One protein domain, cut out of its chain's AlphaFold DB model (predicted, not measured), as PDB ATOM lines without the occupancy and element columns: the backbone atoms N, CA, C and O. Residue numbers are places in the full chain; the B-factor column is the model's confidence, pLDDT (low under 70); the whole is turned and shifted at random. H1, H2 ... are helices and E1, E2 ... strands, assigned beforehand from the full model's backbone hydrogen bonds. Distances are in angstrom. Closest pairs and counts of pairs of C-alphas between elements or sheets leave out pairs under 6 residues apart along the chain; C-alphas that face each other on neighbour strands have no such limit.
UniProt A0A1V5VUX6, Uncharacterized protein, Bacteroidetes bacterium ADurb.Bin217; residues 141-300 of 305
ATOM      1  N   ASP A 141     299.827 341.092 267.056       54.25
ATOM      2  CA  ASP A 141     300.786 340.733 268.107       54.25
ATOM      3  C   ASP A 141     300.138 340.473 269.479       54.25
ATOM      4  O   ASP A 141     300.717 339.786 270.319       54.25
ATOM      5  N   ASN A 142     298.908 340.950 269.700       61.69
ATOM      6  CA  ASN A 142     298.132 340.659 270.913       61.69
ATOM      7  C   ASN A 142     297.164 339.472 270.747       61.69
ATOM      8  O   ASN A 142     296.238 339.311 271.551       61.69
ATOM      9  N   MET A 143     297.338 338.648 269.706       73.62
ATOM     10  CA  MET A 143     296.494 337.481 269.461       73.62
ATOM     11  C   MET A 143     297.057 336.198 270.075       73.62
ATOM     12  O   MET A 143     298.087 335.663 269.670       73.62
ATOM     13  N   PHE A 144     296.306 335.631 271.012       76.19
ATOM     14  CA  PHE A 144     296.594 334.356 271.656       76.19
ATOM     15  C   PHE A 144     295.921 333.206 270.904       76.19
ATOM     16  O   PHE A 144     294.758 333.304 270.515       76.19
ATOM     17  N   THR A 145     296.628 332.089 270.732       82.62
ATOM     18  CA  THR A 145     296.053 330.873 270.138       82.62
ATOM     19  C   THR A 145     295.059 330.215 271.092       82.62
ATOM     20  O   THR A 145     295.386 329.923 272.242       82.62
ATOM     21  N   LEU A 146     293.854 329.949 270.592       78.88
ATOM     22  CA  LEU A 146     292.832 329.123 271.226       78.88
ATOM     23  C   LEU A 146     292.728 327.776 270.486       78.88
ATOM     24  O   LEU A 146     293.079 327.699 269.310       78.88
ATOM     25  N   PRO A 147     292.172 326.717 271.108       79.00
ATOM     26  CA  PRO A 147     292.003 325.415 270.451       79.00
ATOM     27  C   PRO A 147     291.207 325.437 269.135       79.00
ATOM     28  O   PRO A 147     291.348 324.523 268.330       79.00
ATOM     29  N   LYS A 148     290.349 326.446 268.926       77.50
ATOM     30  CA  LYS A 148     289.494 326.594 267.732       77.50
ATOM     31  C   LYS A 148     289.568 327.988 267.089       77.50
ATOM     32  O   LYS A 148     288.653 328.376 266.368       77.50
ATOM     33  N   GLY A 149     290.620 328.754 267.377       84.12
ATOM     34  CA  GLY A 149     290.772 330.089 266.803       84.12
ATOM     35  C   GLY A 149     291.762 330.964 267.557       84.12
ATOM     36  O   GLY A 149     292.793 330.486 268.040       84.12
ATOM     37  N   LYS A 150     291.457 332.253 267.675       86.44
ATOM     38  CA  LYS A 150     292.356 333.248 268.259       86.44
ATOM     39  C   LYS A 150     291.619 334.191 269.197       86.44
ATOM     40  O   LYS A 150     290.432 334.440 269.038       86.44
ATOM     41  N   ARG A 151     292.343 334.740 270.163       86.56
ATOM     42  CA  ARG A 151     291.848 335.748 271.097       86.56
ATOM     43  C   ARG A 151     292.696 336.991 270.997       86.56
ATOM     44  O   ARG A 151     293.869 336.930 271.340       86.56
ATOM     45  N   PHE A 152     292.096 338.107 270.628       83.44
ATOM     46  CA  PHE A 152     292.681 339.408 270.886       83.44
ATOM     47  C   PHE A 152     292.359 339.851 272.316       83.44
ATOM     48  O   PHE A 152     291.248 339.629 272.804       83.44
ATOM     49  N   LEU A 153     293.323 340.462 273.005       82.38
ATOM     50  CA  LEU A 153     293.151 340.890 274.390       82.38
ATOM     51  C   LEU A 153     293.852 342.220 274.667       82.38
ATOM     52  O   LEU A 153     295.074 342.316 274.590       82.38
ATOM     53  N   LEU A 154     293.077 343.204 275.116       81.31
ATOM     54  CA  LEU A 154     293.580 344.390 275.795       81.31
ATOM     55  C   LEU A 154     293.543 344.164 277.294       81.31
ATOM     56  O   LEU A 154     292.544 343.697 277.844       81.31
ATOM     57  N   GLU A 155     294.619 344.544 277.970       81.50
ATOM     58  CA  GLU A 155     294.704 344.429 279.415       81.50
ATOM     59  C   GLU A 155     295.424 345.627 280.029       81.50
ATOM     60  O   GLU A 155     296.489 346.055 279.567       81.50
ATOM     61  N   ARG A 156     294.854 346.139 281.123       77.75
ATOM     62  CA  ARG A 156     295.498 347.117 282.001       77.75
ATOM     63  C   ARG A 156     295.316 346.735 283.457       77.75
ATOM     64  O   ARG A 156     294.403 345.994 283.830       77.75
ATOM     65  N   ARG A 157     296.245 347.214 284.277       78.25
ATOM     66  CA  ARG A 157     296.303 346.957 285.713       78.25
ATOM     67  C   ARG A 157     296.673 348.251 286.421       78.25
ATOM     68  O   ARG A 157     297.471 349.014 285.889       78.25
ATOM     69  N   ASN A 158     296.137 348.438 287.615       71.75
ATOM     70  CA  ASN A 158     296.618 349.438 288.558       71.75
ATOM     71  C   ASN A 158     296.759 348.778 289.932       71.75
ATOM     72  O   ASN A 158     295.947 347.913 290.286       71.75
ATOM     73  N   ASP A 159     297.809 349.122 290.671       79.25
ATOM     74  CA  ASP A 159     298.072 348.566 291.989       79.25
ATOM     75  C   ASP A 159     298.772 349.550 292.929       79.25
ATOM     76  O   ASP A 159     299.363 350.532 292.500       79.25
ATOM     77  N   ASN A 160     298.653 349.283 294.229       70.69
ATOM     78  CA  ASN A 160     299.281 350.059 295.302       70.69
ATOM     79  C   ASN A 160     300.335 349.229 296.068       70.69
ATOM     80  O   ASN A 160     300.593 349.455 297.250       70.69
ATOM     81  N   GLY A 161     300.858 348.165 295.446       59.28
ATOM     82  CA  GLY A 161     301.770 347.206 296.075       59.28
ATOM     83  C   GLY A 161     301.113 346.087 296.900       59.28
ATOM     84  O   GLY A 161     301.675 344.989 296.955       59.28
ATOM     85  N   SER A 162     299.918 346.303 297.468       70.12
ATOM     86  CA  SER A 162     299.166 345.294 298.251       70.12
ATOM     87  C   SER A 162     297.874 344.831 297.573       70.12
ATOM     88  O   SER A 162     297.441 343.687 297.730       70.12
ATOM     89  N   ASN A 163     297.267 345.714 296.791       76.81
ATOM     90  CA  ASN A 163     295.983 345.553 296.133       76.81
ATOM     91  C   ASN A 163     296.124 345.918 294.662       76.81
ATOM     92  O   ASN A 163     296.822 346.869 294.332       76.81
ATOM     93  N   ARG A 164     295.433 345.182 293.791       80.56
ATOM     94  CA  ARG A 164     295.437 345.415 292.347       80.56
ATOM     95  C   ARG A 164     294.037 345.279 291.767       80.56
ATOM     96  O   ARG A 164     293.288 344.390 292.164       80.56
ATOM     97  N   ILE A 165     293.727 346.100 290.775       85.12
ATOM     98  CA  ILE A 165     292.590 345.927 289.871       85.12
ATOM     99  C   ILE A 165     293.121 345.650 288.463       85.12
ATOM    100  O   ILE A 165     294.120 346.230 288.035       85.12
ATOM    101  N   ARG A 166     292.484 344.721 287.754       86.62
ATOM    102  CA  ARG A 166     292.736 344.434 286.341       86.62
ATOM    103  C   ARG A 166     291.465 344.677 285.550       86.62
ATOM    104  O   ARG A 166     290.407 344.210 285.963       86.62
ATOM    105  N   ILE A 167     291.606 345.296 284.388       84.81
ATOM    106  CA  ILE A 167     290.552 345.418 283.386       84.81
ATOM    107  C   ILE A 167     290.999 344.771 282.074       84.81
ATOM    108  O   ILE A 167     292.175 344.839 281.703       84.81
ATOM    109  N   ARG A 168     290.060 344.109 281.401       87.62
ATOM    110  CA  ARG A 168     290.241 343.449 280.114       87.62
ATOM    111  C   ARG A 168     289.094 343.769 279.177       87.62
ATOM    112  O   ARG A 168     287.936 343.761 279.591       87.62
ATOM    113  N   VAL A 169     289.434 343.945 277.911       87.69
ATOM    114  CA  VAL A 169     288.500 343.892 276.786       87.69
ATOM    115  C   VAL A 169     289.101 342.923 275.787       87.69
ATOM    116  O   VAL A 169     290.281 343.033 275.458       87.69
ATOM    117  N   GLY A 170     288.330 341.931 275.367       87.62
ATOM    118  CA  GLY A 170     288.825 340.875 274.504       87.62
ATOM    119  C   GLY A 170     287.837 340.499 273.422       87.62
ATOM    120  O   GLY A 170     286.636 340.758 273.516       87.62
ATOM    121  N   PHE A 171     288.387 339.887 272.384       87.31
ATOM    122  CA  PHE A 171     287.647 339.483 271.208       87.31
ATOM    123  C   PHE A 171     288.125 338.108 270.748       87.31
ATOM    124  O   PHE A 171     289.298 337.934 270.415       87.31
ATOM    125  N   ASP A 172     287.230 337.123 270.749       88.75
ATOM    126  CA  ASP A 172     287.551 335.744 270.376       88.75
ATOM    127  C   ASP A 172     287.041 335.452 268.967       88.75
ATOM    128  O   ASP A 172     285.834 335.455 268.751       88.75
ATOM    129  N   VAL A 173     287.941 335.169 268.026       87.44
ATOM    130  CA  VAL A 173     287.620 334.739 266.660       87.44
ATOM    131  C   VAL A 173     287.684 333.217 266.604       87.44
ATOM    132  O   VAL A 173     288.733 332.633 266.876       87.44
ATOM    133  N   ILE A 174     286.574 332.570 266.263       86.69
ATOM    134  CA  ILE A 174     286.444 331.111 266.171       86.69
ATOM    135  C   ILE A 174     286.083 330.732 264.738       86.69
ATOM    136  O   ILE A 174     285.096 331.232 264.199       86.69
ATOM    137  N   ASN A 175     286.841 329.803 264.155       83.44
ATOM    138  CA  ASN A 175     286.576 329.276 262.819       83.44
ATOM    139  C   ASN A 175     285.595 328.101 262.902       83.44
ATOM    140  O   ASN A 175     285.859 327.115 263.594       83.44
ATOM    141  N   ASN A 176     284.498 328.171 262.151       82.31
ATOM    142  CA  ASN A 176     283.517 327.101 262.023       82.31
ATOM    143  C   ASN A 176     283.396 326.673 260.559       82.31
ATOM    144  O   ASN A 176     283.304 327.502 259.656       82.31
ATOM    145  N   SER A 177     283.372 325.367 260.306       78.50
ATOM    146  CA  SER A 177     282.968 324.842 258.999       78.50
ATOM    147  C   SER A 177     281.460 325.017 258.827       78.50
ATOM    148  O   SER A 177     280.710 324.589 259.708       78.50
ATOM    149  N   ASN A 178     281.016 325.573 257.700       75.50
ATOM    150  CA  ASN A 178     279.596 325.702 257.382       75.50
ATOM    151  C   ASN A 178     279.259 324.880 256.126       75.50
ATOM    152  O   ASN A 178     279.664 325.197 255.004       75.50
ATOM    153  N   SER A 179     278.508 323.795 256.333       72.06
ATOM    154  CA  SER A 179     278.104 322.864 255.277       72.06
ATOM    155  C   SER A 179     277.023 323.413 254.346       72.06
ATOM    156  O   SER A 179     276.930 322.950 253.212       72.06
ATOM    157  N   GLU A 180     276.222 324.383 254.792       75.44
ATOM    158  CA  GLU A 180     275.115 324.948 254.007       75.44
ATOM    159  C   GLU A 180     275.631 325.828 252.863       75.44
ATOM    160  O   GLU A 180     275.158 325.722 251.734       75.44
ATOM    161  N   ILE A 181     276.674 326.624 253.121       68.81
ATOM    162  CA  ILE A 181     277.296 327.516 252.125       68.81
ATOM    163  C   ILE A 181     278.531 326.909 251.441       68.81
ATOM    164  O   ILE A 181     279.229 327.605 250.702       68.81
ATOM    165  N   LYS A 182     278.834 325.627 251.707       71.19
ATOM    166  CA  LYS A 182     280.072 324.948 251.273       71.19
ATOM    167  C   LYS A 182     281.319 325.811 251.540       71.19
ATOM    168  O   LYS A 182     282.117 326.065 250.637       71.19
ATOM    169  N   GLY A 183     281.454 326.301 252.771       78.44
ATOM    170  CA  GLY A 183     282.472 327.283 253.138       78.44
ATOM    171  C   GLY A 183     282.768 327.313 254.635       78.44
ATOM    172  O   GLY A 183     282.621 326.310 255.339       78.44
ATOM    173  N   PHE A 184     283.205 328.473 255.118       76.62
ATOM    174  CA  PHE A 184     283.565 328.694 256.518       76.62
ATOM    175  C   PHE A 184     282.901 329.953 257.060       76.62
ATOM    176  O   PHE A 184     282.817 330.954 256.353       76.62
ATOM    177  N   ASP A 185     282.555 329.916 258.342       78.50
ATOM    178  CA  ASP A 185     282.086 331.071 259.096       78.50
ATOM    179  C   ASP A 185     283.071 331.380 260.218       78.50
ATOM    180  O   ASP A 185     283.534 330.478 260.923       78.50
ATOM    181  N   GLN A 186     283.373 332.658 260.414       80.44
ATOM    182  CA  GLN A 186     284.144 333.127 261.557       80.44
ATOM    183  C   GLN A 186     283.224 333.850 262.530       80.44
ATOM    184  O   GLN A 186     282.574 334.827 262.162       80.44
ATOM    185  N   ASN A 187     283.194 333.373 263.774       84.00
ATOM    186  CA  ASN A 187     282.443 333.998 264.855       84.00
ATOM    187  C   ASN A 187     283.392 334.786 265.751       84.00
ATOM    188  O   ASN A 187     284.278 334.209 266.375       84.00
ATOM    189  N   GLY A 188     283.166 336.087 265.844       84.31
ATOM    190  CA  GLY A 188     283.828 337.007 266.743       84.31
ATOM    191  C   GLY A 188     283.000 337.278 267.994       84.31
ATOM    192  O   GLY A 188     281.916 337.842 267.897       84.31
ATOM    193  N   THR A 189     283.484 336.891 269.172       88.25
ATOM    194  CA  THR A 189     282.799 337.127 270.452       88.25
ATOM    195  C   THR A 189     283.480 338.253 271.217       88.25
ATOM    196  O   THR A 189     284.618 338.090 271.656       88.25
ATOM    197  N   LEU A 190     282.774 339.369 271.420       88.38
ATOM    198  CA  LEU A 190     283.261 340.503 272.211       88.38
ATOM    199  C   LEU A 190     282.921 340.315 273.693       88.38
ATOM    200  O   LEU A 190     281.761 340.088 274.054       88.38
ATOM    201  N   TRP A 191     283.917 340.484 274.558       90.56
ATOM    202  CA  TRP A 191     283.760 340.355 276.002       90.56
ATOM    203  C   TRP A 191     284.622 341.356 276.777       90.56
ATOM    204  O   TRP A 191     285.628 341.865 276.286       90.56
ATOM    205  N   CYS A 192     284.245 341.623 278.024       90.50
ATOM    206  CA  CYS A 192     285.068 342.369 278.967       90.50
ATOM    207  C   CYS A 192     285.152 341.687 280.330       90.50
ATOM    208  O   CYS A 192     284.341 340.823 280.678       90.50
ATOM    209  N   GLU A 193     286.157 342.085 281.107       91.62
ATOM    210  CA  GLU A 193     286.308 341.649 282.485       91.62
ATOM    211  C   GLU A 193     286.942 342.737 283.365       91.62
ATOM    212  O   GLU A 193     287.927 343.356 282.973       91.62
ATOM    213  N   ALA A 194     286.448 342.909 284.590       89.25
ATOM    214  CA  ALA A 194     287.150 343.603 285.668       89.25
ATOM    215  C   ALA A 194     287.350 342.648 286.851       89.25
ATOM    216  O   ALA A 194     286.404 341.997 287.303       89.25
ATOM    217  N   ARG A 195     288.586 342.542 287.358       88.31
ATOM    218  CA  ARG A 195     288.935 341.580 288.413       88.31
ATOM    219  C   ARG A 195     289.893 342.147 289.460       88.31
ATOM    220  O   ARG A 195     290.957 342.646 289.081       88.31
ATOM    221  N   PRO A 196     289.607 341.994 290.762       88.50
ATOM    222  CA  PRO A 196     290.479 342.475 291.812       88.50
ATOM    223  C   PRO A 196     291.411 341.386 292.351       88.50
ATOM    224  O   PRO A 196     291.132 340.184 292.287       88.50
ATOM    225  N   TYR A 197     292.524 341.832 292.926       84.06
ATOM    226  CA  TYR A 197     293.593 340.981 293.430       84.06
ATOM    227  C   TYR A 197     294.212 341.526 294.714       84.06
ATOM    228  O   TYR A 197     294.360 342.739 294.884       84.06
ATOM    229  N   LYS A 198     294.663 340.612 295.574       82.94
ATOM    230  CA  LYS A 198     295.444 340.911 296.779       82.94
ATOM    231  C   LYS A 198     296.810 340.239 296.706       82.94
ATOM    232  O   LYS A 198     296.914 339.100 296.246       82.94
ATOM    233  N   ARG A 199     297.851 340.934 297.164       70.25
ATOM    234  CA  ARG A 199     299.203 340.387 297.257       70.25
ATOM    235  C   ARG A 199     299.390 339.681 298.594       70.25
ATOM    236  O   ARG A 199     299.171 340.275 299.646       70.25
ATOM    237  N   VAL A 200     299.814 338.424 298.556       71.06
ATOM    238  CA  VAL A 200     300.173 337.632 299.738       71.06
ATOM    239  C   VAL A 200     301.520 336.980 299.456       71.06
ATOM    240  O   VAL A 200     301.665 336.273 298.461       71.06
ATOM    241  N   LEU A 201     302.521 337.269 300.295       63.50
ATOM    242  CA  LEU A 201     303.893 336.754 300.149       63.50
ATOM    243  C   LEU A 201     304.478 336.974 298.740       63.50
ATOM    244  O   LEU A 201     305.078 336.088 298.140       63.50
ATOM    245  N   GLY A 202     304.250 338.162 298.176       52.44
ATOM    246  CA  GLY A 202     304.754 338.530 296.852       52.44
ATOM    247  C   GLY A 202     303.890 338.076 295.670       52.44
ATOM    248  O   GLY A 202     304.069 338.620 294.581       52.44
ATOM    249  N   VAL A 203     302.918 337.182 295.882       54.94
ATOM    250  CA  VAL A 203     302.069 336.583 294.836       54.94
ATOM    251  C   VAL A 203     300.676 337.219 294.819       54.94
ATOM    252  O   VAL A 203     300.115 337.535 295.866       54.94
ATOM    253  N   TRP A 204     300.110 337.414 293.626       63.09
ATOM    254  CA  TRP A 204     298.774 337.984 293.439       63.09
ATOM    255  C   TRP A 204     297.705 336.897 293.387       63.09
ATOM    256  O   TRP A 204     297.715 336.055 292.491       63.09
ATOM    257  N   TYR A 205     296.742 336.975 294.297       70.19
ATOM    258  CA  TYR A 205     295.593 336.076 294.362       70.19
ATOM    259  C   TYR A 205     294.320 336.822 294.000       70.19
ATOM    260  O   TYR A 205     294.163 337.995 294.350       70.19
ATOM    261  N   THR A 206     293.407 336.149 293.301       85.62
ATOM    262  CA  THR A 206     292.059 336.680 293.088       85.62
ATOM    263  C   THR A 206     291.386 336.879 294.435       85.62
ATOM    264  O   THR A 206     291.573 336.079 295.351       85.62
ATOM    265  N   THR A 207     290.603 337.937 294.562       84.75
ATOM    266  CA  THR A 207     289.912 338.248 295.812       84.75
ATOM    267  C   THR A 207     288.538 338.831 295.522       84.75
ATOM    268  O   THR A 207     288.257 339.218 294.391       84.75
ATOM    269  N   THR A 208     287.707 338.892 296.552       86.56
ATOM    270  CA  THR A 208     286.367 339.477 296.536       86.56
ATOM    271  C   THR A 208     286.473 340.879 297.115       86.56
ATOM    272  O   THR A 208     287.003 341.063 298.212       86.56
ATOM    273  N   ARG A 209     286.014 341.883 296.373       82.06
ATOM    274  CA  ARG A 209     285.907 343.269 296.836       82.06
ATOM    275  C   ARG A 209     284.977 344.052 295.934       82.06
ATOM    276  O   ARG A 209     284.748 343.676 294.789       82.06
ATOM    277  N   THR A 210     284.533 345.191 296.436       88.31
ATOM    278  CA  THR A 210     283.818 346.176 295.637       88.31
ATOM    279  C   THR A 210     284.692 346.661 294.476       88.31
ATOM    280  O   THR A 210     285.797 347.162 294.689       88.31
ATOM    281  N   ILE A 211     284.193 346.489 293.257       88.25
ATOM    282  CA  ILE A 211     284.752 347.001 292.010       88.25
ATOM    283  C   ILE A 211     283.756 348.006 291.463       88.25
ATOM    284  O   ILE A 211     282.584 347.657 291.329       88.25
ATOM    285  N   SER A 212     284.238 349.190 291.112       89.44
ATOM    286  CA  SER A 212     283.505 350.147 290.286       89.44
ATOM    287  C   SER A 212     284.064 350.069 288.873       89.44
ATOM    288  O   SER A 212     285.276 350.175 288.697       89.44
ATOM    289  N   CYS A 213     283.225 349.856 287.863       88.56
ATOM    290  CA  CYS A 213     283.700 349.801 286.482       88.56
ATOM    291  C   CYS A 213     282.704 350.373 285.477       88.56
ATOM    292  O   CYS A 213     281.494 350.303 285.683       88.56
ATOM    293  N   SER A 214     283.250 350.868 284.370       89.31
ATOM    294  CA  SER A 214     282.508 351.278 283.182       89.31
ATOM    295  C   SER A 214     283.187 350.718 281.935       89.31
ATOM    296  O   SER A 214     284.418 350.670 281.872       89.31
ATOM    297  N   PHE A 215     282.395 350.278 280.960       88.56
ATOM    298  CA  PHE A 215     282.887 349.826 279.663       88.56
ATOM    299  C   PHE A 215     282.131 350.537 278.552       88.56
ATOM    300  O   PHE A 215     280.960 350.252 278.334       88.56
ATOM    301  N   GLU A 216     282.826 351.409 277.830       89.12
ATOM    302  CA  GLU A 216     282.355 351.974 276.568       89.12
ATOM    303  C   GLU A 216     283.139 351.308 275.433       89.12
ATOM    304  O   GLU A 216     284.344 351.539 275.290       89.12
ATOM    305  N   ILE A 217     282.479 350.431 274.673       86.44
ATOM    306  CA  ILE A 217     283.089 349.663 273.581       86.44
ATOM    307  C   ILE A 217     282.281 349.858 272.307       86.44
ATOM    308  O   ILE A 217     281.057 349.783 272.313       86.44
ATOM    309  N   ILE A 218     282.972 350.050 271.198       82.62
ATOM    310  CA  ILE A 218     282.380 350.256 269.886       82.62
ATOM    311  C   ILE A 218     282.833 349.165 268.932       82.62
ATOM    312  O   ILE A 218     283.969 348.706 269.029       82.62
ATOM    313  N   VAL A 219     281.948 348.758 268.020       80.25
ATOM    314  CA  VAL A 219     282.269 347.801 266.961       80.25
ATOM    315  C   VAL A 219     281.757 348.290 265.609       80.25
ATOM    316  O   VAL A 219     280.566 348.593 265.469       80.25
ATOM    317  N   ASP A 220     282.659 348.291 264.630       76.62
ATOM    318  CA  ASP A 220     282.435 348.711 263.247       76.62
ATOM    319  C   ASP A 220     282.636 347.528 262.312       76.62
ATOM    320  O   ASP A 220     283.468 346.655 262.562       76.62
ATOM    321  N   PHE A 221     281.859 347.505 261.236       75.50
ATOM    322  CA  PHE A 221     281.890 346.441 260.241       75.50
ATOM    323  C   PHE A 221     281.993 347.051 258.860       75.50
ATOM    324  O   PHE A 221     281.281 348.011 258.564       75.50
ATOM    325  N   THR A 222     282.805 346.474 257.984       71.25
ATOM    326  CA  THR A 222     282.627 346.734 256.557       71.25
ATOM    327  C   THR A 222     281.447 345.919 256.079       71.25
ATOM    328  O   THR A 222     281.396 344.703 256.260       71.25
ATOM    329  N   ARG A 223     280.494 346.564 255.401       59.59
ATOM    330  CA  ARG A 223     279.601 345.817 254.513       59.59
ATOM    331  C   ARG A 223     280.410 345.369 253.307       59.59
ATOM    332  O   ARG A 223     280.348 345.998 252.254       59.59
ATOM    333  N   SER A 224     281.191 344.307 253.446       51.69
ATOM    334  CA  SER A 224     281.585 343.541 252.279       51.69
ATOM    335  C   SER A 224     280.678 342.318 252.165       51.69
ATOM    336  O   SER A 224     280.400 341.611 253.131       51.69
ATOM    337  N   ILE A 225     280.227 342.102 250.930       47.53
ATOM    338  CA  ILE A 225     279.641 340.869 250.402       47.53
ATOM    339  C   ILE A 225     278.111 340.766 250.519       47.53
ATOM    340  O   ILE A 225     277.550 339.923 251.206       47.53
ATOM    341  N   GLU A 226     277.443 341.491 249.625       38.00
ATOM    342  CA  GLU A 226     276.760 340.779 248.543       38.00
ATOM    343  C   GLU A 226     277.504 341.080 247.219       38.00
ATOM    344  O   GLU A 226     277.378 342.142 246.620       38.00
ATOM    345  N   PHE A 227     278.351 340.144 246.781       39.97
ATOM    346  CA  PHE A 227     278.707 339.918 245.369       39.97
ATOM    347  C   PHE A 227     279.386 341.004 244.498       39.97
ATOM    348  O   PHE A 227     279.255 340.918 243.281       39.97
ATOM    349  N   THR A 228     280.197 341.946 244.998       36.62
ATOM    350  CA  THR A 228     281.115 342.700 244.098       36.62
ATOM    351  C   THR A 228     282.424 343.137 244.761       36.62
ATOM    352  O   THR A 228     282.465 343.453 245.944       36.62
ATOM    353  N   ASN A 229     283.503 343.146 243.968       39.00
ATOM    354  CA  ASN A 229     284.852 343.613 244.311       39.00
ATOM    355  C   ASN A 229     284.879 345.123 244.635       39.00
ATOM    356  O   ASN A 229     285.326 345.925 243.815       39.00
ATOM    357  N   GLY A 230     284.408 345.523 245.813       42.84
ATOM    358  CA  GLY A 230     284.482 346.901 246.292       42.84
ATOM    359  C   GLY A 230     284.913 346.958 247.753       42.84
ATOM    360  O   GLY A 230     284.439 346.169 248.566       42.84
ATOM    361  N   ASN A 231     285.802 347.900 248.077       52.66
ATOM    362  CA  ASN A 231     286.090 348.303 249.454       52.66
ATOM    363  C   ASN A 231     284.779 348.805 250.083       52.66
ATOM    364  O   ASN A 231     284.352 349.922 249.791       52.66
ATOM    365  N   GLY A 232     284.110 347.959 250.870       57.81
ATOM    366  CA  GLY A 232     282.876 348.319 251.562       57.81
ATOM    367  C   GLY A 232     283.104 349.493 252.513       57.81
ATOM    368  O   GLY A 232     284.168 349.601 253.124       57.81
ATOM    369  N   ALA A 233     282.118 350.382 252.630       66.31
ATOM    370  CA  ALA A 233     282.154 351.429 253.644       66.31
ATOM    371  C   ALA A 233     282.081 350.795 255.044       66.31
ATOM    372  O   ALA A 233     281.354 349.817 255.252       66.31
ATOM    373  N   TRP A 234     282.847 351.346 255.985       72.25
ATOM    374  CA  TRP A 234     282.738 350.996 257.396       72.25
ATOM    375  C   TRP A 234     281.445 351.582 257.956       72.25
ATOM    376  O   TRP A 234     281.151 352.757 257.761       72.25
ATOM    377  N   GLU A 235     280.670 350.760 258.652       70.44
ATOM    378  CA  GLU A 235     279.461 351.175 259.347       70.44
ATOM    379  C   GLU A 235     279.586 350.864 260.838       70.44
ATOM    380  O   GLU A 235     279.941 349.750 261.244       70.44
ATOM    381  N   ARG A 236     279.219 351.847 261.666       75.25
ATOM    382  CA  ARG A 236     279.048 351.686 263.110       75.25
ATOM    383  C   ARG A 236     277.921 350.700 263.383       75.25
ATOM    384  O   ARG A 236     276.751 351.032 263.199       75.25
ATOM    385  N   SER A 237     278.249 349.498 263.855       68.62
ATOM    386  CA  SER A 237     277.227 348.491 264.159       68.62
ATOM    387  C   SER A 237     276.601 348.733 265.522       68.62
ATOM    388  O   SER A 237     275.378 348.836 265.627       68.62
ATOM    389  N   ARG A 238     277.420 348.808 266.584       69.12
ATOM    390  CA  ARG A 238     276.929 348.981 267.961       69.12
ATOM    391  C   ARG A 238     277.924 349.708 268.853       69.12
ATOM    392  O   ARG A 238     279.134 349.519 268.739       69.12
ATOM    393  N   THR A 239     277.362 350.435 269.811       73.69
ATOM    394  CA  THR A 239     278.045 350.910 271.014       73.69
ATOM    395  C   THR A 239     277.505 350.125 272.202       73.69
ATOM    396  O   THR A 239     276.292 350.057 272.407       73.69
ATOM    397  N   TYR A 240     278.398 349.523 272.975       77.75
ATOM    398  CA  TYR A 240     278.096 348.929 274.265       77.75
ATOM    399  C   TYR A 240     278.548 349.891 275.346       77.75
ATOM    400  O   TYR A 240     279.743 350.138 275.493       77.75
ATOM    401  N   ASP A 241     277.580 350.412 276.086       77.31
ATOM    402  CA  ASP A 241     277.817 351.178 277.298       77.31
ATOM    403  C   ASP A 241     277.371 350.332 278.493       77.31
ATOM    404  O   ASP A 241     276.216 349.905 278.594       77.31
ATOM    405  N   TYR A 242     278.325 350.023 279.361       74.56
ATOM    406  CA  TYR A 242     278.128 349.267 280.588       74.56
ATOM    407  C   TYR A 242     278.590 350.128 281.770       74.56
ATOM    408  O   TYR A 242     279.631 349.864 282.370       74.56
ATOM    409  N   GLY A 243     277.847 351.207 282.030       65.50
ATOM    410  CA  GLY A 243     278.218 352.286 282.948       65.50
ATOM    411  C   GLY A 243     278.079 351.985 284.449       65.50
ATOM    412  O   GLY A 243     277.127 351.342 284.889       65.50
ATOM    413  N   ASP A 244     279.055 352.496 285.211       66.19
ATOM    414  CA  ASP A 244     279.169 352.611 286.677       66.19
ATOM    415  C   ASP A 244     278.528 351.483 287.505       66.19
ATOM    416  O   ASP A 244     277.679 351.682 288.378       66.19
ATOM    417  N   ILE A 245     279.001 350.263 287.260       69.69
ATOM    418  CA  ILE A 245     278.565 349.081 287.999       69.69
ATOM    419  C   ILE A 245     279.433 348.881 289.224       69.69
ATOM    420  O   ILE A 245     280.660 348.855 289.139       69.69
ATOM    421  N   VAL A 246     278.763 348.625 290.346       73.62
ATOM    422  CA  VAL A 246     279.388 348.216 291.596       73.62
ATOM    423  C   VAL A 246     279.142 346.720 291.819       73.62
ATOM    424  O   VAL A 246     278.017 346.306 292.100       73.62
ATOM    425  N   LYS A 247     280.181 345.880 291.701       76.56
ATOM    426  CA  LYS A 247     280.109 344.433 292.014       76.56
ATOM    427  C   LYS A 247     281.065 344.052 293.134       76.56
ATOM    428  O   LYS A 247     282.109 344.664 293.288       76.56
ATOM    429  N   LYS A 248     280.716 343.020 293.912       74.44
ATOM    430  CA  LYS A 248     281.556 342.503 295.012       74.44
ATOM    431  C   LYS A 248     282.616 341.483 294.567       74.44
ATOM    432  O   LYS A 248     283.450 341.108 295.376       74.44
ATOM    433  N   ASP A 249     282.600 341.061 293.307       76.69
ATOM    434  CA  ASP A 249     283.468 340.021 292.738       76.69
ATOM    435  C   ASP A 249     283.825 340.351 291.284       76.69
ATOM    436  O   ASP A 249     283.533 341.451 290.813       76.69
ATOM    437  N   VAL A 250     284.442 339.401 290.566       80.19
ATOM    438  CA  VAL A 250     284.728 339.553 289.137       80.19
ATOM    439  C   VAL A 250     283.481 339.998 288.375       80.19
ATOM    440  O   VAL A 250     282.408 339.397 288.476       80.19
ATOM    441  N   LEU A 251     283.637 341.040 287.569       81.12
ATOM    442  CA  LEU A 251     282.683 341.346 286.524       81.12
ATOM    443  C   LEU A 251     283.213 340.738 285.233       81.12
ATOM    444  O   LEU A 251     284.323 341.055 284.832       81.12
ATOM    445  N   GLY A 252     282.430 339.866 284.608       83.25
ATOM    446  CA  GLY A 252     282.648 339.397 283.245       83.25
ATOM    447  C   GLY A 252     281.356 339.569 282.461       83.25
ATOM    448  O   GLY A 252     280.294 339.212 282.975       83.25
ATOM    449  N   GLN A 253     281.440 340.140 281.262       86.06
ATOM    450  CA  GLN A 253     280.285 340.371 280.397       86.06
ATOM    451  C   GLN A 253     280.642 340.025 278.952       86.06
ATOM    452  O   GLN A 253     281.696 340.417 278.458       86.06
ATOM    453  N   THR A 254     279.737 339.322 278.275       86.12
ATOM    454  CA  THR A 254     279.780 339.114 276.823       86.12
ATOM    455  C   THR A 254     278.748 340.033 276.185       86.12
ATOM    456  O   THR A 254     277.608 340.092 276.647       86.12
ATOM    457  N   PHE A 255     279.145 340.771 275.155       78.25
ATOM    458  CA  PHE A 255     278.320 341.823 274.560       78.25
ATOM    459  C   PHE A 255     277.605 341.376 273.286       78.25
ATOM    460  O   PHE A 255     276.442 341.713 273.079       78.25
ATOM    461  N   GLY A 256     278.275 340.578 272.453       76.56
ATOM    462  CA  GLY A 256     277.713 340.107 271.194       76.56
ATOM    463  C   GLY A 256     278.593 339.077 270.501       76.56
ATOM    464  O   GLY A 256     279.769 338.910 270.838       76.56
ATOM    465  N   ILE A 257     277.985 338.393 269.532       79.19
ATOM    466  CA  ILE A 257     278.647 337.482 268.600       79.19
ATOM    467  C   ILE A 257     278.448 338.051 267.199       79.19
ATOM    468  O   ILE A 257     277.333 338.415 266.826       79.19
ATOM    469  N   TYR A 258     279.531 338.120 266.444       81.25
ATOM    470  CA  TYR A 258     279.591 338.701 265.115       81.25
ATOM    471  C   TYR A 258     280.056 337.655 264.123       81.25
ATOM    472  O   TYR A 258     281.052 336.987 264.375       81.25
ATOM    473  N   GLN A 259     279.346 337.497 263.017       79.31
ATOM    474  CA  GLN A 259     279.605 336.426 262.064       79.31
ATOM    475  C   GLN A 259     280.052 337.015 260.732       79.31
ATOM    476  O   GLN A 259     279.389 337.899 260.197       79.31
ATOM    477  N   VAL A 260     281.156 336.496 260.198       75.88
ATOM    478  CA  VAL A 260     281.617 336.770 258.834       75.88
ATOM    479  C   VAL A 260     281.610 335.454 258.066       75.88
ATOM    480  O   VAL A 260     282.170 334.460 258.534       75.88
ATOM    481  N   GLN A 261     280.946 335.438 256.911       77.56
ATOM    482  CA  GLN A 261     280.777 334.237 256.094       77.56
ATOM    483  C   GLN A 261     281.700 334.267 254.878       77.56
ATOM    484  O   GLN A 261     281.770 335.255 254.149       77.56
ATOM    485  N   TYR A 262     282.368 333.145 254.615       73.88
ATOM    486  CA  TYR A 262     283.262 332.975 253.474       73.88
ATOM    487  C   TYR A 262     282.757 331.840 252.581       73.88
ATOM    488  O   TYR A 262     283.151 330.677 252.724       73.88
ATOM    489  N   SER A 263     281.884 332.183 251.630       66.94
ATOM    490  CA  SER A 263     281.386 331.236 250.627       66.94
ATOM    491  C   SER A 263     282.505 330.775 249.684       66.94
ATOM    492  O   SER A 263     283.355 331.577 249.295       66.94
ATOM    493  N   ASN A 264     282.477 329.506 249.267       63.09
ATOM    494  CA  ASN A 264     283.371 328.937 248.244       63.09
ATOM    495  C   ASN A 264     284.883 328.974 248.565       63.09
ATOM    496  O   ASN A 264     285.710 328.829 247.661       63.09
ATOM    497  N   ARG A 265     285.281 329.136 249.836       66.50
ATOM    498  CA  ARG A 265     286.686 328.989 250.253       66.50
ATOM    499  C   ARG A 265     287.031 327.524 250.530       66.50
ATOM    500  O   ARG A 265     286.429 326.889 251.387       66.50
ATOM    501  N   ILE A 266     288.048 327.017 249.828       60.59
ATOM    502  CA  ILE A 266     288.569 325.643 249.983       60.59
ATOM    503  C   ILE A 266     289.485 325.528 251.214       60.59
ATOM    504  O   ILE A 266     289.512 324.496 251.879       60.59
ATOM    505  N   LEU A 267     290.221 326.596 251.536       64.81
ATOM    506  CA  LEU A 267     291.053 326.698 252.734       64.81
ATOM    507  C   LEU A 267     290.336 327.549 253.783       64.81
ATOM    508  O   LEU A 267     289.751 328.582 253.445       64.81
ATOM    509  N   GLY A 268     290.393 327.118 255.046       63.03
ATOM    510  CA  GLY A 268     289.816 327.866 256.162       63.03
ATOM    511  C   GLY A 268     290.365 329.299 256.209       63.03
ATOM    512  O   GLY A 268     291.560 329.488 255.967       63.03
ATOM    513  N   PRO A 269     289.522 330.313 256.474       67.19
ATOM    514  CA  PRO A 269     289.975 331.689 256.598       67.19
ATOM    515  C   PRO A 269     290.988 331.823 257.734       67.19
ATOM    516  O   PRO A 269     290.875 331.162 258.768       67.19
ATOM    517  N   ASN A 270     291.983 332.686 257.534       73.12
ATOM    518  CA  ASN A 270     292.847 333.098 258.632       73.12
ATOM    519  C   ASN A 270     292.020 334.009 259.548       73.12
ATOM    520  O   ASN A 270     291.153 334.742 259.082       73.12
ATOM    521  N   GLU A 271     292.258 333.995 260.850       69.75
ATOM    522  CA  GLU A 271     291.602 334.901 261.794       69.75
ATOM    523  C   GLU A 271     291.872 336.382 261.475       69.75
ATOM    524  O   GLU A 271     291.040 337.234 261.768       69.75
ATOM    525  N   ASN A 272     292.969 336.689 260.776       71.88
ATOM    526  CA  ASN A 272     293.231 338.019 260.218       71.88
ATOM    527  C   ASN A 272     292.233 338.434 259.124       71.88
ATOM    528  O   ASN A 272     292.125 339.622 258.838       71.88
ATOM    529  N   ASP A 273     291.535 337.492 258.483       75.31
ATOM    530  CA  ASP A 273     290.487 337.820 257.513       75.31
ATOM    531  C   ASP A 273     289.242 338.376 258.207       75.31
ATOM    532  O   ASP A 273     288.619 339.283 257.664       75.31
ATOM    533  N   PHE A 274     288.933 337.916 259.423       77.19
ATOM    534  CA  PHE A 274     287.864 338.489 260.242       77.19
ATOM    535  C   PHE A 274     288.151 339.959 260.569       77.19
ATOM    536  O   PHE A 274     287.278 340.814 260.465       77.19
ATOM    537  N   LEU A 275     289.400 340.269 260.932       75.12
ATOM    538  CA  LEU A 275     289.815 341.618 261.337       75.12
ATOM    539  C   LEU A 275     289.894 342.615 260.173       75.12
ATOM    540  O   LEU A 275     290.047 343.806 260.413       75.12
ATOM    541  N   LYS A 276     289.790 342.149 258.922       75.69
ATOM    542  CA  LYS A 276     289.598 343.035 257.763       75.69
ATOM    543  C   LYS A 276     288.166 343.545 257.664       75.69
ATOM    544  O   LYS A 276     287.956 344.585 257.057       75.69
ATOM    545  N   GLU A 277     287.223 342.805 258.243       74.81
ATOM    546  CA  GLU A 277     285.790 343.078 258.144       74.81
ATOM    547  C   GLU A 277     285.204 343.660 259.432       74.81
ATOM    548  O   GLU A 277     284.077 344.152 259.434       74.81
ATOM    549  N   VAL A 278     285.950 343.583 260.540       77.56
ATOM    550  CA  VAL A 278     285.486 343.977 261.871       77.56
ATOM    551  C   VAL A 278     286.566 344.744 262.614       77.56
ATOM    552  O   VAL A 278     287.657 344.228 262.862       77.56
ATOM    553  N   HIS A 279     286.216 345.944 263.060       77.62
ATOM    554  CA  HIS A 279     287.017 346.744 263.974       77.62
ATOM    555  C   HIS A 279     286.293 346.887 265.308       77.62
ATOM    556  O   HIS A 279     285.067 346.932 265.369       77.62
ATOM    557  N   PHE A 280     287.050 347.001 266.396       78.88
ATOM    558  CA  PHE A 280     286.484 347.384 267.683       78.88
ATOM    559  C   PHE A 280     287.365 348.422 268.374       78.88
ATOM    560  O   PHE A 280     288.580 348.478 268.163       78.88
ATOM    561  N   ALA A 281     286.744 349.202 269.249       74.56
ATOM    562  CA  ALA A 281     287.401 350.193 270.076       74.56
ATOM    563  C   ALA A 281     286.936 350.126 271.518       74.56
ATOM    564  O   ALA A 281     285.742 350.054 271.785       74.56
ATOM    565  N   ALA A 282     287.882 350.191 272.450       78.19
ATOM    566  CA  ALA A 282     287.604 350.362 273.868       78.19
ATOM    567  C   ALA A 282     287.773 351.849 274.188       78.19
ATOM    568  O   ALA A 282     288.888 352.315 274.415       78.19
ATOM    569  N   LEU A 283     286.675 352.602 274.141       73.31
ATOM    570  CA  LEU A 283     286.714 354.060 274.178       73.31
ATOM    571  C   LEU A 283     287.032 354.608 275.559       73.31
ATOM    572  O   LEU A 283     287.913 355.445 275.687       73.31
ATOM    573  N   LYS A 284     286.295 354.165 276.580       81.50
ATOM    574  CA  LYS A 284     286.422 354.639 277.966       81.50
ATOM    575  C   LYS A 284     286.157 353.491 278.924       81.50
ATOM    576  O   LYS A 284     285.155 353.445 279.633       81.50
ATOM    577  N   CYS A 285     287.042 352.505 278.896       86.06
ATOM    578  CA  CYS A 285     286.935 351.353 279.776       86.06
ATOM    579  C   CYS A 285     287.732 351.622 281.052       86.06
ATOM    580  O   CYS A 285     288.940 351.838 280.996       86.06
ATOM    581  N   ARG A 286     287.082 351.584 282.212       86.62
ATOM    582  CA  ARG A 286     287.726 351.842 283.503       86.62
ATOM    583  C   ARG A 286     287.268 350.874 284.574       86.62
ATOM    584  O   ARG A 286     286.111 350.458 284.593       86.62
ATOM    585  N   ALA A 287     288.175 350.525 285.477       86.25
ATOM    586  CA  ALA A 287     287.850 349.776 286.679       86.25
ATOM    587  C   ALA A 287     288.703 350.246 287.855       86.25
ATOM    588  O   ALA A 287     289.914 350.426 287.727       86.25
ATOM    589  N   SER A 288     288.086 350.378 289.018       84.88
ATOM    590  CA  SER A 288     288.744 350.757 290.263       84.88
ATOM    591  C   SER A 288     288.212 349.931 291.427       84.88
ATOM    592  O   SER A 288     287.191 349.243 291.341       84.88
ATOM    593  N   THR A 289     288.956 349.958 292.525       85.31
ATOM    594  CA  THR A 289     288.546 349.387 293.810       85.31
ATOM    595  C   THR A 289     288.814 350.448 294.875       85.31
ATOM    596  O   THR A 289     289.669 351.294 294.625       85.31
ATOM    597  N   PRO A 290     288.151 350.435 296.045       84.88
ATOM    598  CA  PRO A 290     288.342 351.480 297.058       84.88
ATOM    599  C   PRO A 290     289.808 351.714 297.446       84.88
ATOM    600  O   PRO A 290     290.202 352.834 297.748       84.88
ATOM    601  N   ASP A 291     290.614 350.654 297.395       77.75
ATOM    602  CA  ASP A 291     292.004 350.677 297.839       77.75
ATOM    603  C   ASP A 291     293.004 350.935 296.701       77.75
ATOM    604  O   ASP A 291     294.206 350.989 296.949       77.75
ATOM    605  N   THR A 292     292.565 351.011 295.443       71.25
ATOM    606  CA  THR A 292     293.459 351.174 294.285       71.25
ATOM    607  C   THR A 292     293.050 352.380 293.460       71.25
ATOM    608  O   THR A 292     291.865 352.672 293.335       71.25
ATOM    609  N   GLY A 293     294.013 353.007 292.783       72.31
ATOM    610  CA  GLY A 293     293.684 353.914 291.689       72.31
ATOM    611  C   GLY A 293     292.927 353.205 290.555       72.31
ATOM    612  O   GLY A 293     292.660 351.996 290.587       72.31
ATOM    613  N   GLU A 294     292.590 353.967 289.522       77.75
ATOM    614  CA  GLU A 294     291.843 353.468 288.371       77.75
ATOM    615  C   GLU A 294     292.758 352.758 287.365       77.75
ATOM    616  O   GLU A 294     293.844 353.241 287.047       77.75
ATOM    617  N   ALA A 295     292.336 351.598 286.861       71.75
ATOM    618  CA  ALA A 295     292.906 350.988 285.667       71.75
ATOM    619  C   ALA A 295     292.051 351.383 284.464       71.75
ATOM    620  O   ALA A 295     290.850 351.110 284.449       71.75
ATOM    621  N   GLN A 296     292.677 351.993 283.459       82.00
ATOM    622  CA  GLN A 296     291.982 352.549 282.302       82.00
ATOM    623  C   GLN A 296     292.477 351.933 280.997       82.00
ATOM    624  O   GLN A 296     293.676 351.738 280.808       82.00
ATOM    625  N   LEU A 297     291.542 351.646 280.099       76.69
ATOM    626  CA  LEU A 297     291.751 351.183 278.737       76.69
ATOM    627  C   LEU A 297     291.125 352.197 277.776       76.69
ATOM    628  O   LEU A 297     289.902 352.330 277.719       76.69
ATOM    629  N   TYR A 298     292.001 352.855 277.021       75.62
ATOM    630  CA  TYR A 298     291.682 353.699 275.876       75.62
ATOM    631  C   TYR A 298     292.382 353.079 274.669       75.62
ATOM    632  O   TYR A 298     293.611 353.002 274.637       75.62
ATOM    633  N   TYR A 299     291.614 352.541 273.729       72.81
ATOM    634  CA  TYR A 299     292.145 351.879 272.546       72.81
ATOM    635  C   TYR A 299     291.230 352.108 271.353       72.81
ATOM    636  O   TYR A 299     290.021 351.887 271.455       72.81
ATOM    637  N   ASN A 300     291.836 352.490 270.226       64.50
ATOM    638  CA  ASN A 300     291.146 352.742 268.964       64.50
ATOM    639  C   ASN A 300     290.036 353.811 269.115       64.50
ATOM    640  O   ASN A 300     288.928 353.687 268.609       64.50
TER     641      ASN A 300
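This is residues 141 to 300 of the 305 residues of an uncharacterized protein of Bacteroidetes bacterium ADurb.Bin217 (UniProt A0A1V5VUX6). Two long, twisted sheets stand face to face as an elongated sandwich, the strands of the one at 26 degrees to those of the other: the branched sheet E1 E2 E3 E4 E5 E8 and the sheet E7 E6 E9 E10. In the first sheet E4 bends, and its last residues pair with E5 as a hairpin tip at one end of the domain; the short helix H1 packs on this sheet. The printed part has 160 residues, mostly strand, with ten named strands and one named helix in the order E1 to E8, H1, E9, E10; neighbour strands are antiparallel in both sheets. It is only just loose, close to compact, with a radius of gyration of the C-alphas of 18.4 A and spans of 56 by 30 by 24 A.

E1, residues 143 to 146, E2, residues 149 to 159, E3, residues 163 to 178, E4, residues 183 to 200, and E5, residues 203 to 206, form a meander, each strand the antiparallel neighbour of the one before. N and O pairs within hydrogen-bond range are N 144 and O 151 for E1 and E2, 2.8 A, N 152 and O 171 for E2 and E3, 2.8 A, N 168 and O 193 for E3 and E4, 2.8 A, and N 200 and O 203 for E4 and E5, 2.8 A. E4 bends by 57 degrees at residue 196. E3 lies on one side of E4, and E5 and E8, residues 251 to 262, on the other side; N 188 and O 258 are 2.7 A apart. In the second sheet E6, residues 211 to 222, is an inner strand between the edge strand E7, residues 234 to 247, and E9, residues 278 to 289, with N 217 and O 240 2.9 A apart and N 218 and O 281 2.8 A apart. The other edge strand is E10, residues 292 to 299, beside E9, with N 287 and O 295 2.9 A apart. Between the sheets, the closest C-alphas of E2 and E10 are those of Asn 158 and Ala 295, 5.0 A. H1, residues 271 to 274, is on the branched sheet at a height of 6.7 A, only just over E3, with 3 of its 4 C-alphas; it is too short for an O i to N i+4 pair.

E1 begins at C-alpha 143, (296.494, 337.481, 269.461). E3 is 46.5 A long and E4 50.9 A, ending at C-alpha 200, (300.173, 337.632, 299.738). E10 ends at C-alpha 299, (292.145, 351.879, 272.546).

The C-alphas farthest apart, of Leu 201 and Thr 228, are 60.8 A apart. The printed part has no cut, and E6 to E7 is a long link of 11 residues. Mean pLDDT of the printed part is 75.8; 33 residues are under 70, among them 223 to 233 and 263 to 269.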